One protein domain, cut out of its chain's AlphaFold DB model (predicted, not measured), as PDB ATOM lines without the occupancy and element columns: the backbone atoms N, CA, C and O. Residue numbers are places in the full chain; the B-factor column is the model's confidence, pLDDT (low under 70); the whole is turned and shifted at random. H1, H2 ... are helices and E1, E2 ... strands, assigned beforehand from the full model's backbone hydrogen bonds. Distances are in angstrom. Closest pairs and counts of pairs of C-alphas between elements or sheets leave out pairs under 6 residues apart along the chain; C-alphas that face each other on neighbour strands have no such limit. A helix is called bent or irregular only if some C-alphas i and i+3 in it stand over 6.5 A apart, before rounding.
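What this domain is: This is residues 12 to 88 of the 257 residues of the protein "RNA helicase" of Bifidobacterium criceti (UniProt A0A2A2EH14). A long helix, H4, runs out as an arm from a small, loose body made of H1, H2, the two-stranded hairpin E1 and E2, and H3; H3 and H4 meet at their ends and make a corner. In the body the end of H1 comes near E1, while H2, on its links, touches no helix, and residues 69 to 88, of which 69 to 86 belong to H4, stick out. The printed part has 77 residues with four named helices and two named strands, in the order H1, H2, E1, E2, H3, H4; the sheet, E1 - E2, is antiparallel and the class is mostly helix. The whole is loose, with a radius of gyration of the C-alphas of 15.1 A and spans of 42, 32 and 31 A.

How they stand to each other: Start with H1, residues 12 to 21, and look from its end to E1, residues 40 to 43: the closest C-alphas of the two, those of Leu 21 and Ile 40, are 5.8 A apart. H1 is apart from H2, residues 28 to 34. Next find E2, residues 46 to 49, which forms a hairpin with E1, antiparallel, with 147 degrees between their directions. There N 41 and O 48 are 2.8 A apart and N 48 and O 41 are 3.0 A apart, within hydrogen-bond range. Go on to H3, residues 51 to 59, and H4, residues 61 to 86, which touch only at the corner by their link. Their closest C-alphas, those of Leu 57 and Arg 64, are 4.9 A apart, H4 touches H3 with residues 63 to 64 alone, and their lines are about perpendicular at 74 degrees. H4 is apart from H1, H2, E1 and E2. In H1, H3 and H4 every O i to N i+4 pair is within hydrogen-bond range; in H2 0 of 3 are, beside 3 of 4 O i to N i+3 pairs.

Where its parts are: Find C-alpha 12 at (32.576, -19.703, 32.262); from there H1 runs 14.3 A to C-alpha 21. H2 spans 10.6 A from C-alpha 28 to C-alpha 34 and is neither bent nor irregular, but only just: C-alphas 29 and 32 are 6.1 A apart. E1, residues 40 to 43, and E2, residues 46 to 49, follow, then H3 from C-alpha 51 to C-alpha 59 over 11.9 A. H4 begins at C-alpha 61, at (25.068, -38.624, 4.522), and runs 38.0 A to C-alpha 86, at (53.201, -30.744, 28.844).

The domain as a whole: The C-alphas farthest apart, those of Gly 59 and Thr 88, are 44.8 A apart. The printed part has no cut and no long link; the link from H1 to H2 is short and the others are tight. The mean pLDDT of the printed part is 89.0, and residues 28 to 34, the residues of H2, are under 70.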
ATOM      1  N   ALA A  12      32.490 -20.815  33.208       90.94
ATOM      2  CA  ALA A  12      32.576 -19.703  32.262       90.94
ATOM      3  C   ALA A  12      33.088 -20.131  30.872       90.94
ATOM      4  O   ALA A  12      32.584 -19.650  29.854       90.94
ATOM      5  N   GLN A  13      34.067 -21.040  30.802       90.75
ATOM      6  CA  GLN A  13      34.551 -21.585  29.529       90.75
ATOM      7  C   GLN A  13      33.536 -22.527  28.882       90.75
ATOM      8  O   GLN A  13      33.369 -22.498  27.661       90.75
ATOM      9  N   PHE A  14      32.825 -23.319  29.683       91.81
ATOM     10  CA  PHE A  14      31.743 -24.166  29.196       91.81
ATOM     11  C   PHE A  14      30.601 -23.317  28.629       91.81
ATOM     12  O   PHE A  14      30.182 -23.514  27.488       91.81
ATOM     13  N   GLU A  15      30.179 -22.290  29.364       93.19
ATOM     14  CA  GLU A  15      29.195 -21.315  28.904       93.19
ATOM     15  C   GLU A  15      29.637 -20.610  27.621       93.19
ATOM     16  O   GLU A  15      28.855 -20.483  26.682       93.19
ATOM     17  N   SER A  16      30.904 -20.202  27.530       92.94
ATOM     18  CA  SER A  16      31.483 -19.636  26.307       92.94
ATOM     19  C   SER A  16      31.396 -20.602  25.121       92.94
ATOM     20  O   SER A  16      30.961 -20.203  24.039       92.94
ATOM     21  N   ALA A  17      31.709 -21.888  25.318       92.69
ATOM     22  CA  ALA A  17      31.553 -22.904  24.279       92.69
ATOM     23  C   ALA A  17      30.090 -23.033  23.824       92.69
ATOM     24  O   ALA A  17      29.828 -23.048  22.620       92.69
ATOM     25  N   LEU A  18      29.126 -23.031  24.751       93.94
ATOM     26  CA  LEU A  18      27.703 -23.033  24.405       93.94
ATOM     27  C   LEU A  18      27.304 -21.781  23.610       93.94
ATOM     28  O   LEU A  18      26.615 -21.911  22.602       93.94
ATOM     29  N   ARG A  19      27.794 -20.590  23.988       92.56
ATOM     30  CA  ARG A  19      27.537 -19.330  23.256       92.56
ATOM     31  C   ARG A  19      28.100 -19.351  21.832       92.56
ATOM     32  O   ARG A  19      27.609 -18.672  20.928       92.56
ATOM     33  N   VAL A  20      29.175 -20.105  21.611       91.12
ATOM     34  CA  VAL A  20      29.732 -20.320  20.270       91.12
ATOM     35  C   VAL A  20      28.864 -21.281  19.462       91.12
ATOM     36  O   VAL A  20      28.716 -21.069  18.263       91.12
ATOM     37  N   LEU A  21      28.284 -22.308  20.087       92.06
ATOM     38  CA  LEU A  21      27.455 -23.313  19.413       92.06
ATOM     39  C   LEU A  21      26.022 -22.824  19.125       92.06
ATOM     40  O   LEU A  21      25.453 -23.199  18.097       92.06
ATOM     41  N   ASP A  22      25.448 -21.989  19.994       91.19
ATOM     42  CA  ASP A  22      24.126 -21.358  19.814       91.19
ATOM     43  C   ASP A  22      24.185 -19.999  19.086       91.19
ATOM     44  O   ASP A  22      23.157 -19.392  18.784       91.19
ATOM     45  N   TRP A  23      25.406 -19.530  18.804       87.31
ATOM     46  CA  TRP A  23      25.735 -18.283  18.112       87.31
ATOM     47  C   TRP A  23      25.421 -16.991  18.859       87.31
ATOM     48  O   TRP A  23      25.374 -15.919  18.247       87.31
ATOM     49  N   SER A  24      25.243 -17.033  20.171       89.12
ATOM     50  CA  SER A  24      25.118 -15.824  20.977       89.12
ATOM     51  C   SER A  24      26.467 -15.130  21.229       89.12
ATOM     52  O   SER A  24      26.472 -14.001  21.709       89.12
ATOM     53  N   PHE A  25      27.606 -15.767  20.917       88.81
ATOM     54  CA  PHE A  25      28.942 -15.187  21.130       88.81
ATOM     55  C   PHE A  25      29.323 -14.116  20.095       88.81
ATOM     56  O   PHE A  25      29.995 -13.148  20.436       88.81
ATOM     57  N   VAL A  26      28.945 -14.291  18.824       82.00
ATOM     58  CA  VAL A  26      29.351 -13.401  17.719       82.00
ATOM     59  C   VAL A  26      28.242 -12.414  17.343       82.00
ATOM     60  O   VAL A  26      27.073 -12.788  17.248       82.00
ATOM     61  N   ASP A  27      28.607 -11.163  17.058       73.12
ATOM     62  CA  ASP A  27      27.656 -10.133  16.618       73.12
ATOM     63  C   ASP A  27      27.207 -10.320  15.151       73.12
ATOM     64  O   ASP A  27      27.895 -10.922  14.318       73.12
ATOM     65  N   GLY A  28      26.028  -9.775  14.823       66.31
ATOM     66  CA  GLY A  28      25.269 -10.022  13.584       66.31
ATOM     67  C   GLY A  28      26.042  -9.965  12.253       66.31
ATOM     68  O   GLY A  28      25.882 -10.882  11.447       66.31
ATOM     69  N   PRO A  29      26.907  -8.967  11.990       65.50
ATOM     70  CA  PRO A  29      27.676  -8.912  10.742       65.50
ATOM     71  C   PRO A  29      28.636 -10.097  10.565       65.50
ATOM     72  O   PRO A  29      28.872 -10.537   9.442       65.50
ATOM     73  N   MET A  30      29.163 -10.636  11.667       64.31
ATOM     74  CA  MET A  30      30.135 -11.730  11.657       64.31
ATOM     75  C   MET A  30      29.460 -13.102  11.544       64.31
ATOM     76  O   MET A  30      30.056 -14.020  10.978       64.31
ATOM     77  N   LYS A  31      28.200 -13.228  12.003       67.06
ATOM     78  CA  LYS A  31      27.384 -14.450  11.855       67.06
ATOM     79  C   LYS A  31      27.337 -14.933  10.407       67.06
ATOM     80  O   LYS A  31      27.565 -16.111  10.166       67.06
ATOM     81  N   LYS A  32      27.205 -14.011   9.444       65.75
ATOM     82  CA  LYS A  32      27.146 -14.324   8.003       65.75
ATOM     83  C   LYS A  32      28.327 -15.157   7.488       65.75
ATOM     84  O   LYS A  32      28.159 -15.910   6.539       65.75
ATOM     85  N   SER A  33      29.507 -15.041   8.105       66.94
ATOM     86  CA  SER A  33      30.694 -15.821   7.718       66.94
ATOM     87  C   SER A  33      30.702 -17.262   8.249       66.94
ATOM     88  O   SER A  33      31.415 -18.100   7.706       66.94
ATOM     89  N   TYR A  34      29.902 -17.555   9.281       66.88
ATOM     90  CA  TYR A  34      29.781 -18.876   9.910       66.88
ATOM     91  C   TYR A  34      28.478 -19.607   9.530       66.88
ATOM     92  O   TYR A  34      28.347 -20.798   9.807       66.88
ATOM     93  N   GLY A  35      27.544 -18.915   8.867       70.06
ATOM     94  CA  GLY A  35      26.279 -19.436   8.341       70.06
ATOM     95  C   GLY A  35      25.056 -18.687   8.890       70.06
ATOM     96  O   GLY A  35      25.182 -17.623   9.490       70.06
ATOM     97  N   GLU A  36      23.865 -19.279   8.745       71.44
ATOM     98  CA  GLU A  36      22.596 -18.700   9.235       71.44
ATOM     99  C   GLU A  36      21.880 -19.511  10.340       71.44
ATOM    100  O   GLU A  36      20.851 -19.073  10.846       71.44
ATOM    101  N   ARG A  37      22.421 -20.666  10.759       78.69
ATOM    102  CA  ARG A  37      21.778 -21.612  11.683       78.69
ATOM    103  C   ARG A  37      22.661 -22.042  12.862       78.69
ATOM    104  O   ARG A  37      23.722 -22.626  12.660       78.69
ATOM    105  N   ALA A  38      22.164 -21.845  14.083       86.88
ATOM    106  CA  ALA A  38      22.774 -22.376  15.302       86.88
ATOM    107  C   ALA A  38      22.867 -23.914  15.282       86.88
ATOM    108  O   ALA A  38      22.025 -24.594  14.692       86.88
ATOM    109  N   LEU A  39      23.879 -24.467  15.957       91.62
ATOM    110  CA  LEU A  39      24.074 -25.920  16.061       91.62
ATOM    111  C   LEU A  39      23.250 -26.522  17.200       91.62
ATOM    112  O   LEU A  39      22.769 -27.653  17.100       91.62
ATOM    113  N   ILE A  40      23.085 -25.756  18.278       94.88
ATOM    114  CA  ILE A  40      22.356 -26.165  19.478       94.88
ATOM    115  C   ILE A  40      21.219 -25.196  19.795       94.88
ATOM    116  O   ILE A  40      21.230 -24.035  19.386       94.88
ATOM    117  N   VAL A  41      20.273 -25.682  20.588       93.81
ATOM    118  CA  VAL A  41      19.264 -24.893  21.291       93.81
ATOM    119  C   VAL A  41      19.374 -25.174  22.786       93.81
ATOM    120  O   VAL A  41      19.644 -26.304  23.199       93.81
ATOM    121  N   ARG A  42      19.179 -24.136  23.601       92.06
ATOM    122  CA  ARG A  42      19.099 -24.267  25.059       92.06
ATOM    123  C   ARG A  42      17.635 -24.354  25.466       92.06
ATOM    124  O   ARG A  42      16.837 -23.515  25.052       92.06
ATOM    125  N   ALA A  43      17.302 -25.352  26.269       86.38
ATOM    126  CA  ALA A  43      15.977 -25.584  26.818       86.38
ATOM    127  C   ALA A  43      16.055 -25.680  28.350       86.38
ATOM    128  O   ALA A  43      17.140 -25.719  28.930       86.38
ATOM    129  N   ALA A  44      14.899 -25.689  29.016       82.62
ATOM    130  CA  ALA A  44      14.833 -25.756  30.478       82.62
ATOM    131  C   ALA A  44      15.434 -27.057  31.051       82.62
ATOM    132  O   ALA A  44      15.883 -27.071  32.192       82.62
ATOM    133  N   ASP A  45      15.455 -28.129  30.259       85.88
ATOM    134  CA  ASP A  45      15.951 -29.465  30.600       85.88
ATOM    135  C   ASP A  45      17.373 -29.753  30.081       85.88
ATOM    136  O   ASP A  45      17.901 -30.841  30.314       85.88
ATOM    137  N   GLY A  46      18.022 -28.788  29.415       90.44
ATOM    138  CA  GLY A  46      19.420 -28.900  28.998       90.44
ATOM    139  C   GLY A  46      19.721 -28.323  27.616       90.44
ATOM    140  O   GLY A  46      19.173 -27.307  27.190       90.44
ATOM    141  N   VAL A  47      20.662 -28.960  26.919       93.94
ATOM    142  CA  VAL A  47      21.144 -28.540  25.598       93.94
ATOM    143  C   VAL A  47      20.811 -29.621  24.573       93.94
ATOM    144  O   VAL A  47      21.208 -30.773  24.732       93.94
ATOM    145  N   GLY A  48      20.112 -29.236  23.506       93.88
ATOM    146  CA  GLY A  48      19.755 -30.111  22.389       93.88
ATOM    147  C   GLY A  48      20.325 -29.611  21.064       93.88
ATOM    148  O   GLY A  48      20.748 -28.463  20.951       93.88
ATOM    149  N   LEU A  49      20.326 -30.461  20.037       94.00
ATOM    150  CA  LEU A  49      20.639 -30.018  18.676       94.00
ATOM    151  C   LEU A  49      19.496 -29.160  18.130       94.00
ATOM    152  O   LEU A  49      18.324 -29.473  18.338       94.00
ATOM    153  N   ALA A  50      19.829 -28.108  17.385       93.56
ATOM    154  CA  ALA A  50      18.821 -27.356  16.651       93.56
ATOM    155  C   ALA A  50      18.114 -28.276  15.636       93.56
ATOM    156  O   ALA A  50      18.772 -29.070  14.958       93.56
ATOM    157  N   LEU A  51      16.786 -28.160  15.510       93.19
ATOM    158  CA  LEU A  51      15.960 -29.057  14.686       93.19
ATOM    159  C   LEU A  51      16.485 -29.178  13.248       93.19
ATOM    160  O   LEU A  51      16.616 -30.274  12.709       93.19
ATOM    161  N   GLU A  52      16.833 -28.044  12.642       90.50
ATOM    162  CA  GLU A  52      17.357 -28.007  11.279       90.50
ATOM    163  C   GLU A  52      18.734 -28.663  11.160       90.50
ATOM    164  O   GLU A  52      19.004 -29.369  10.190       90.50
ATOM    165  N   PHE A  53      19.600 -28.470  12.157       92.50
ATOM    166  CA  PHE A  53      20.921 -29.087  12.183       92.50
ATOM    167  C   PHE A  53      20.818 -30.610  12.347       92.50
ATOM    168  O   PHE A  53      21.488 -31.361  11.636       92.50
ATOM    169  N   ALA A  54      19.910 -31.084  13.205       94.38
ATOM    170  CA  ALA A  54      19.599 -32.503  13.337       94.38
ATOM    171  C   ALA A  54      19.049 -33.095  12.024       94.38
ATOM    172  O   ALA A  54      19.472 -34.173  11.606       94.38
ATOM    173  N   ALA A  55      18.164 -32.372  11.328       94.69
ATOM    174  CA  ALA A  55      17.659 -32.784  10.021       94.69
ATOM    175  C   ALA A  55      18.781 -32.882   8.971       94.69
ATOM    176  O   ALA A  55      18.810 -33.845   8.208       94.69
ATOM    177  N   MET A  56      19.744 -31.952   8.964       92.94
ATOM    178  CA  MET A  56      20.914 -32.021   8.077       92.94
ATOM    179  C   MET A  56      21.799 -33.238   8.369       92.94
ATOM    180  O   MET A  56      22.248 -33.903   7.438       92.94
ATOM    181  N   LEU A  57      22.036 -33.559   9.645       94.31
ATOM    182  CA  LEU A  57      22.813 -34.741  10.034       94.31
ATOM    183  C   LEU A  57      22.118 -36.055   9.644       94.31
ATOM    184  O   LEU A  57      22.784 -37.009   9.240       94.31
ATOM    185  N   ASN A  58      20.790 -36.114   9.745       96.19
ATOM    186  CA  ASN A  58      20.029 -37.328   9.444       96.19
ATOM    187  C   ASN A  58      19.743 -37.499   7.946       96.19
ATOM    188  O   ASN A  58      19.790 -38.617   7.446       96.19
ATOM    189  N   GLY A  59      19.457 -36.405   7.238       96.44
ATOM    190  CA  GLY A  59      19.018 -36.416   5.840       96.44
ATOM    191  C   GLY A  59      20.128 -36.243   4.800       96.44
ATOM    192  O   GLY A  59      19.849 -36.346   3.609       96.44
ATOM    193  N   ASN A  60      21.373 -35.962   5.207       96.69
ATOM    194  CA  ASN A  60      22.497 -35.777   4.286       96.69
ATOM    195  C   ASN A  60      23.744 -36.547   4.753       96.69
ATOM    196  O   ASN A  60      24.530 -36.072   5.577       96.69
ATOM    197  N   ASP A  61      23.956 -37.731   4.174       97.38
ATOM    198  CA  ASP A  61      25.068 -38.624   4.522       97.38
ATOM    199  C   ASP A  61      26.449 -37.999   4.282       97.38
ATOM    200  O   ASP A  61      27.363 -38.181   5.092       97.38
ATOM    201  N   THR A  62      26.610 -37.234   3.199       97.38
ATOM    202  CA  THR A  62      27.870 -36.544   2.886       97.38
ATOM    203  C   THR A  62      28.189 -35.501   3.952       97.38
ATOM    204  O   THR A  62      29.307 -35.476   4.472       97.38
ATOM    205  N   PHE A  63      27.199 -34.683   4.323       94.88
ATOM    206  CA  PHE A  63      27.338 -33.697   5.391       94.88
ATOM    207  C   PHE A  63      27.674 -34.367   6.724       94.88
ATOM    208  O   PHE A  63      28.655 -33.988   7.363       94.88
ATOM    209  N   ARG A  64      26.923 -35.407   7.116       96.81
ATOM    210  CA  ARG A  64      27.176 -36.164   8.352       96.81
ATOM    211  C   ARG A  64      28.600 -36.707   8.392       96.81
ATOM    212  O   ARG A  64      29.279 -36.553   9.406       96.81
ATOM    213  N   ARG A  65      29.071 -37.317   7.298       97.75
ATOM    214  CA  ARG A  65      30.426 -37.877   7.213       97.75
ATOM    215  C   ARG A  65      31.488 -36.800   7.427       97.75
ATOM    216  O   ARG A  65      32.368 -36.993   8.258       97.75
ATOM    217  N   PHE A  66      31.385 -35.670   6.728       96.56
ATOM    218  CA  PHE A  66      32.351 -34.578   6.868       96.56
ATOM    219  C   PHE A  66      32.281 -33.894   8.231       96.56
ATOM    220  O   PHE A  66      33.320 -33.545   8.785       96.56
ATOM    221  N   PHE A  67      31.091 -33.729   8.805       94.31
ATOM    222  CA  PHE A  67      30.945 -33.152  10.137       94.31
ATOM    223  C   PHE A  67      31.598 -34.038  11.208       94.31
ATOM    224  O   PHE A  67      32.412 -33.559  11.995       94.31
ATOM    225  N   VAL A  68      31.298 -35.342  11.207       95.50
ATOM    226  CA  VAL A  68      31.888 -36.301  12.156       95.50
ATOM    227  C   VAL A  68      33.408 -36.366  12.006       95.50
ATOM    228  O   VAL A  68      34.117 -36.410  13.012       95.50
ATOM    229  N   ASP A  69      33.915 -36.350  10.774       97.12
ATOM    230  CA  ASP A  69      35.353 -36.330  10.503       97.12
ATOM    231  C   ASP A  69      36.033 -35.055  11.031       97.12
ATOM    232  O   ASP A  69      37.062 -35.132  11.705       97.12
ATOM    233  N   ASN A  70      35.408 -33.887  10.842       95.44
ATOM    234  CA  ASN A  70      35.889 -32.623  11.403       95.44
ATOM    235  C   ASN A  70      35.937 -32.650  12.938       95.44
ATOM    236  O   ASN A  70      36.937 -32.238  13.523       95.44
ATOM    237  N   VAL A  71      34.894 -33.170  13.598       94.50
ATOM    238  CA  VAL A  71      34.872 -33.301  15.066       94.50
ATOM    239  C   VAL A  71      35.999 -34.219  15.542       94.50
ATOM    240  O   VAL A  71      36.741 -33.856  16.452       94.50
ATOM    241  N   ARG A  72      36.181 -35.383  14.905       95.56
ATOM    242  CA  ARG A  72      37.259 -36.328  15.248       95.56
ATOM    243  C   ARG A  72      38.642 -35.713  15.060       95.56
ATOM    244  O   ARG A  72      39.487 -35.832  15.944       95.56
ATOM    245  N   THR A  73      38.848 -35.020  13.946       96.00
ATOM    246  CA  THR A  73      40.105 -34.325  13.646       96.00
ATOM    247  C   THR A  73      40.390 -33.230  14.673       96.00
ATOM    248  O   THR A  73      41.508 -33.142  15.179       96.00
ATOM    249  N   GLY A  74      39.382 -32.435  15.044       93.75
ATOM    250  CA  GLY A  74      39.507 -31.409  16.081       93.75
ATOM    251  C   GLY A  74      39.887 -31.988  17.445       93.75
ATOM    252  O   GLY A  74      40.810 -31.486  18.085       93.75
ATOM    253  N   LEU A  75      39.240 -33.081  17.860       93.81
ATOM    254  CA  LEU A  75      39.552 -33.781  19.112       93.81
ATOM    255  C   LEU A  75      40.975 -34.355  19.114       93.81
ATOM    256  O   LEU A  75      41.679 -34.236  20.116       93.81
ATOM    257  N   LYS A  76      41.421 -34.940  17.994       94.44
ATOM    258  CA  LYS A  76      42.789 -35.457  17.858       94.44
ATOM    259  C   LYS A  76      43.820 -34.331  17.923       94.44
ATOM    260  O   LYS A  76      44.746 -34.416  18.720       94.44
ATOM    261  N   ARG A  77      43.607 -33.242  17.179       93.31
ATOM    262  CA  ARG A  77      44.478 -32.059  17.220       93.31
ATOM    263  C   ARG A  77      44.561 -31.455  18.621       93.31
ATOM    264  O   ARG A  77      45.631 -31.020  19.029       93.31
ATOM    265  N   PHE A  78      43.447 -31.416  19.351       91.12
ATOM    266  CA  PHE A  78      43.450 -30.950  20.735       91.12
ATOM    267  C   PHE A  78      44.247 -31.888  21.647       91.12
ATOM    268  O   PHE A  78      45.036 -31.409  22.450       91.12
ATOM    269  N   ALA A  79      44.112 -33.209  21.486       91.38
ATOM    270  CA  ALA A  79      44.918 -34.181  22.227       91.38
ATOM    271  C   ALA A  79      46.426 -33.978  21.998       91.38
ATOM    272  O   ALA A  79      47.186 -33.927  22.962       91.38
ATOM    273  N   ASP A  80      46.831 -33.812  20.737       92.00
ATOM    274  CA  ASP A  80      48.232 -33.598  20.360       92.00
ATOM    275  C   ASP A  80      48.759 -32.278  20.953       92.00
ATOM    276  O   ASP A  80      49.836 -32.242  21.546       92.00
ATOM    277  N   LEU A  81      47.948 -31.214  20.909       91.25
ATOM    278  CA  LEU A  81      48.273 -29.923  21.520       91.25
ATOM    279  C   LEU A  81      48.465 -30.026  23.041       91.25
ATOM    280  O   LEU A  81      49.382 -29.415  23.590       91.25
ATOM    281  N   LEU A  82      47.609 -30.785  23.736       89.12
ATOM    282  CA  LEU A  82      47.757 -31.013  25.174       89.12
ATOM    283  C   LEU A  82      49.057 -31.763  25.474       89.12
ATOM    284  O   LEU A  82      49.785 -31.354  26.376       89.12
ATOM    285  N   GLU A  83      49.380 -32.806  24.708       90.06
ATOM    286  CA  GLU A  83      50.633 -33.549  24.870       90.06
ATOM    287  C   GLU A  83      51.857 -32.640  24.671       90.06
ATOM    288  O   GLU A  83      52.762 -32.624  25.505       90.06
ATOM    289  N   GLU A  84      51.870 -31.834  23.609       89.12
ATOM    290  CA  GLU A  84      52.925 -30.852  23.344       89.12
ATOM    291  C   GLU A  84      53.052 -29.826  24.475       89.12
ATOM    292  O   GLU A  84      54.164 -29.524  24.910       89.12
ATOM    293  N   SER A  85      51.923 -29.340  25.005       90.00
ATOM    294  CA  SER A  85      51.913 -28.358  26.093       90.00
ATOM    295  C   SER A  85      52.647 -28.861  27.340       90.00
ATOM    296  O   SER A  85      53.400 -28.099  27.949       90.00
ATOM    297  N   THR A  86      52.541 -30.158  27.663       88.94
ATOM    298  CA  THR A  86      53.201 -30.744  28.844       88.94
ATOM    299  C   THR A  86      54.729 -30.671  28.772       88.94
ATOM    300  O   THR A  86      55.399 -30.591  29.800       88.94
ATOM    301  N   LYS A  87      55.288 -30.622  27.557       90.56
ATOM    302  CA  LYS A  87      56.736 -30.579  27.295       90.56
ATOM    303  C   LYS A  87      57.323 -29.177  27.483       90.56
ATOM    304  O   LYS A  87      58.538 -29.021  27.532       90.56
ATOM    305  N   THR A  88      56.479 -28.151  27.588       87.81
ATOM    306  CA  THR A  88      56.921 -26.753  27.707       87.81
ATOM    307  C   THR A  88      57.266 -26.346  29.137       87.81
ATOM    308  O   THR A  88      57.854 -25.288  29.352       87.81
TER     309      THR A  88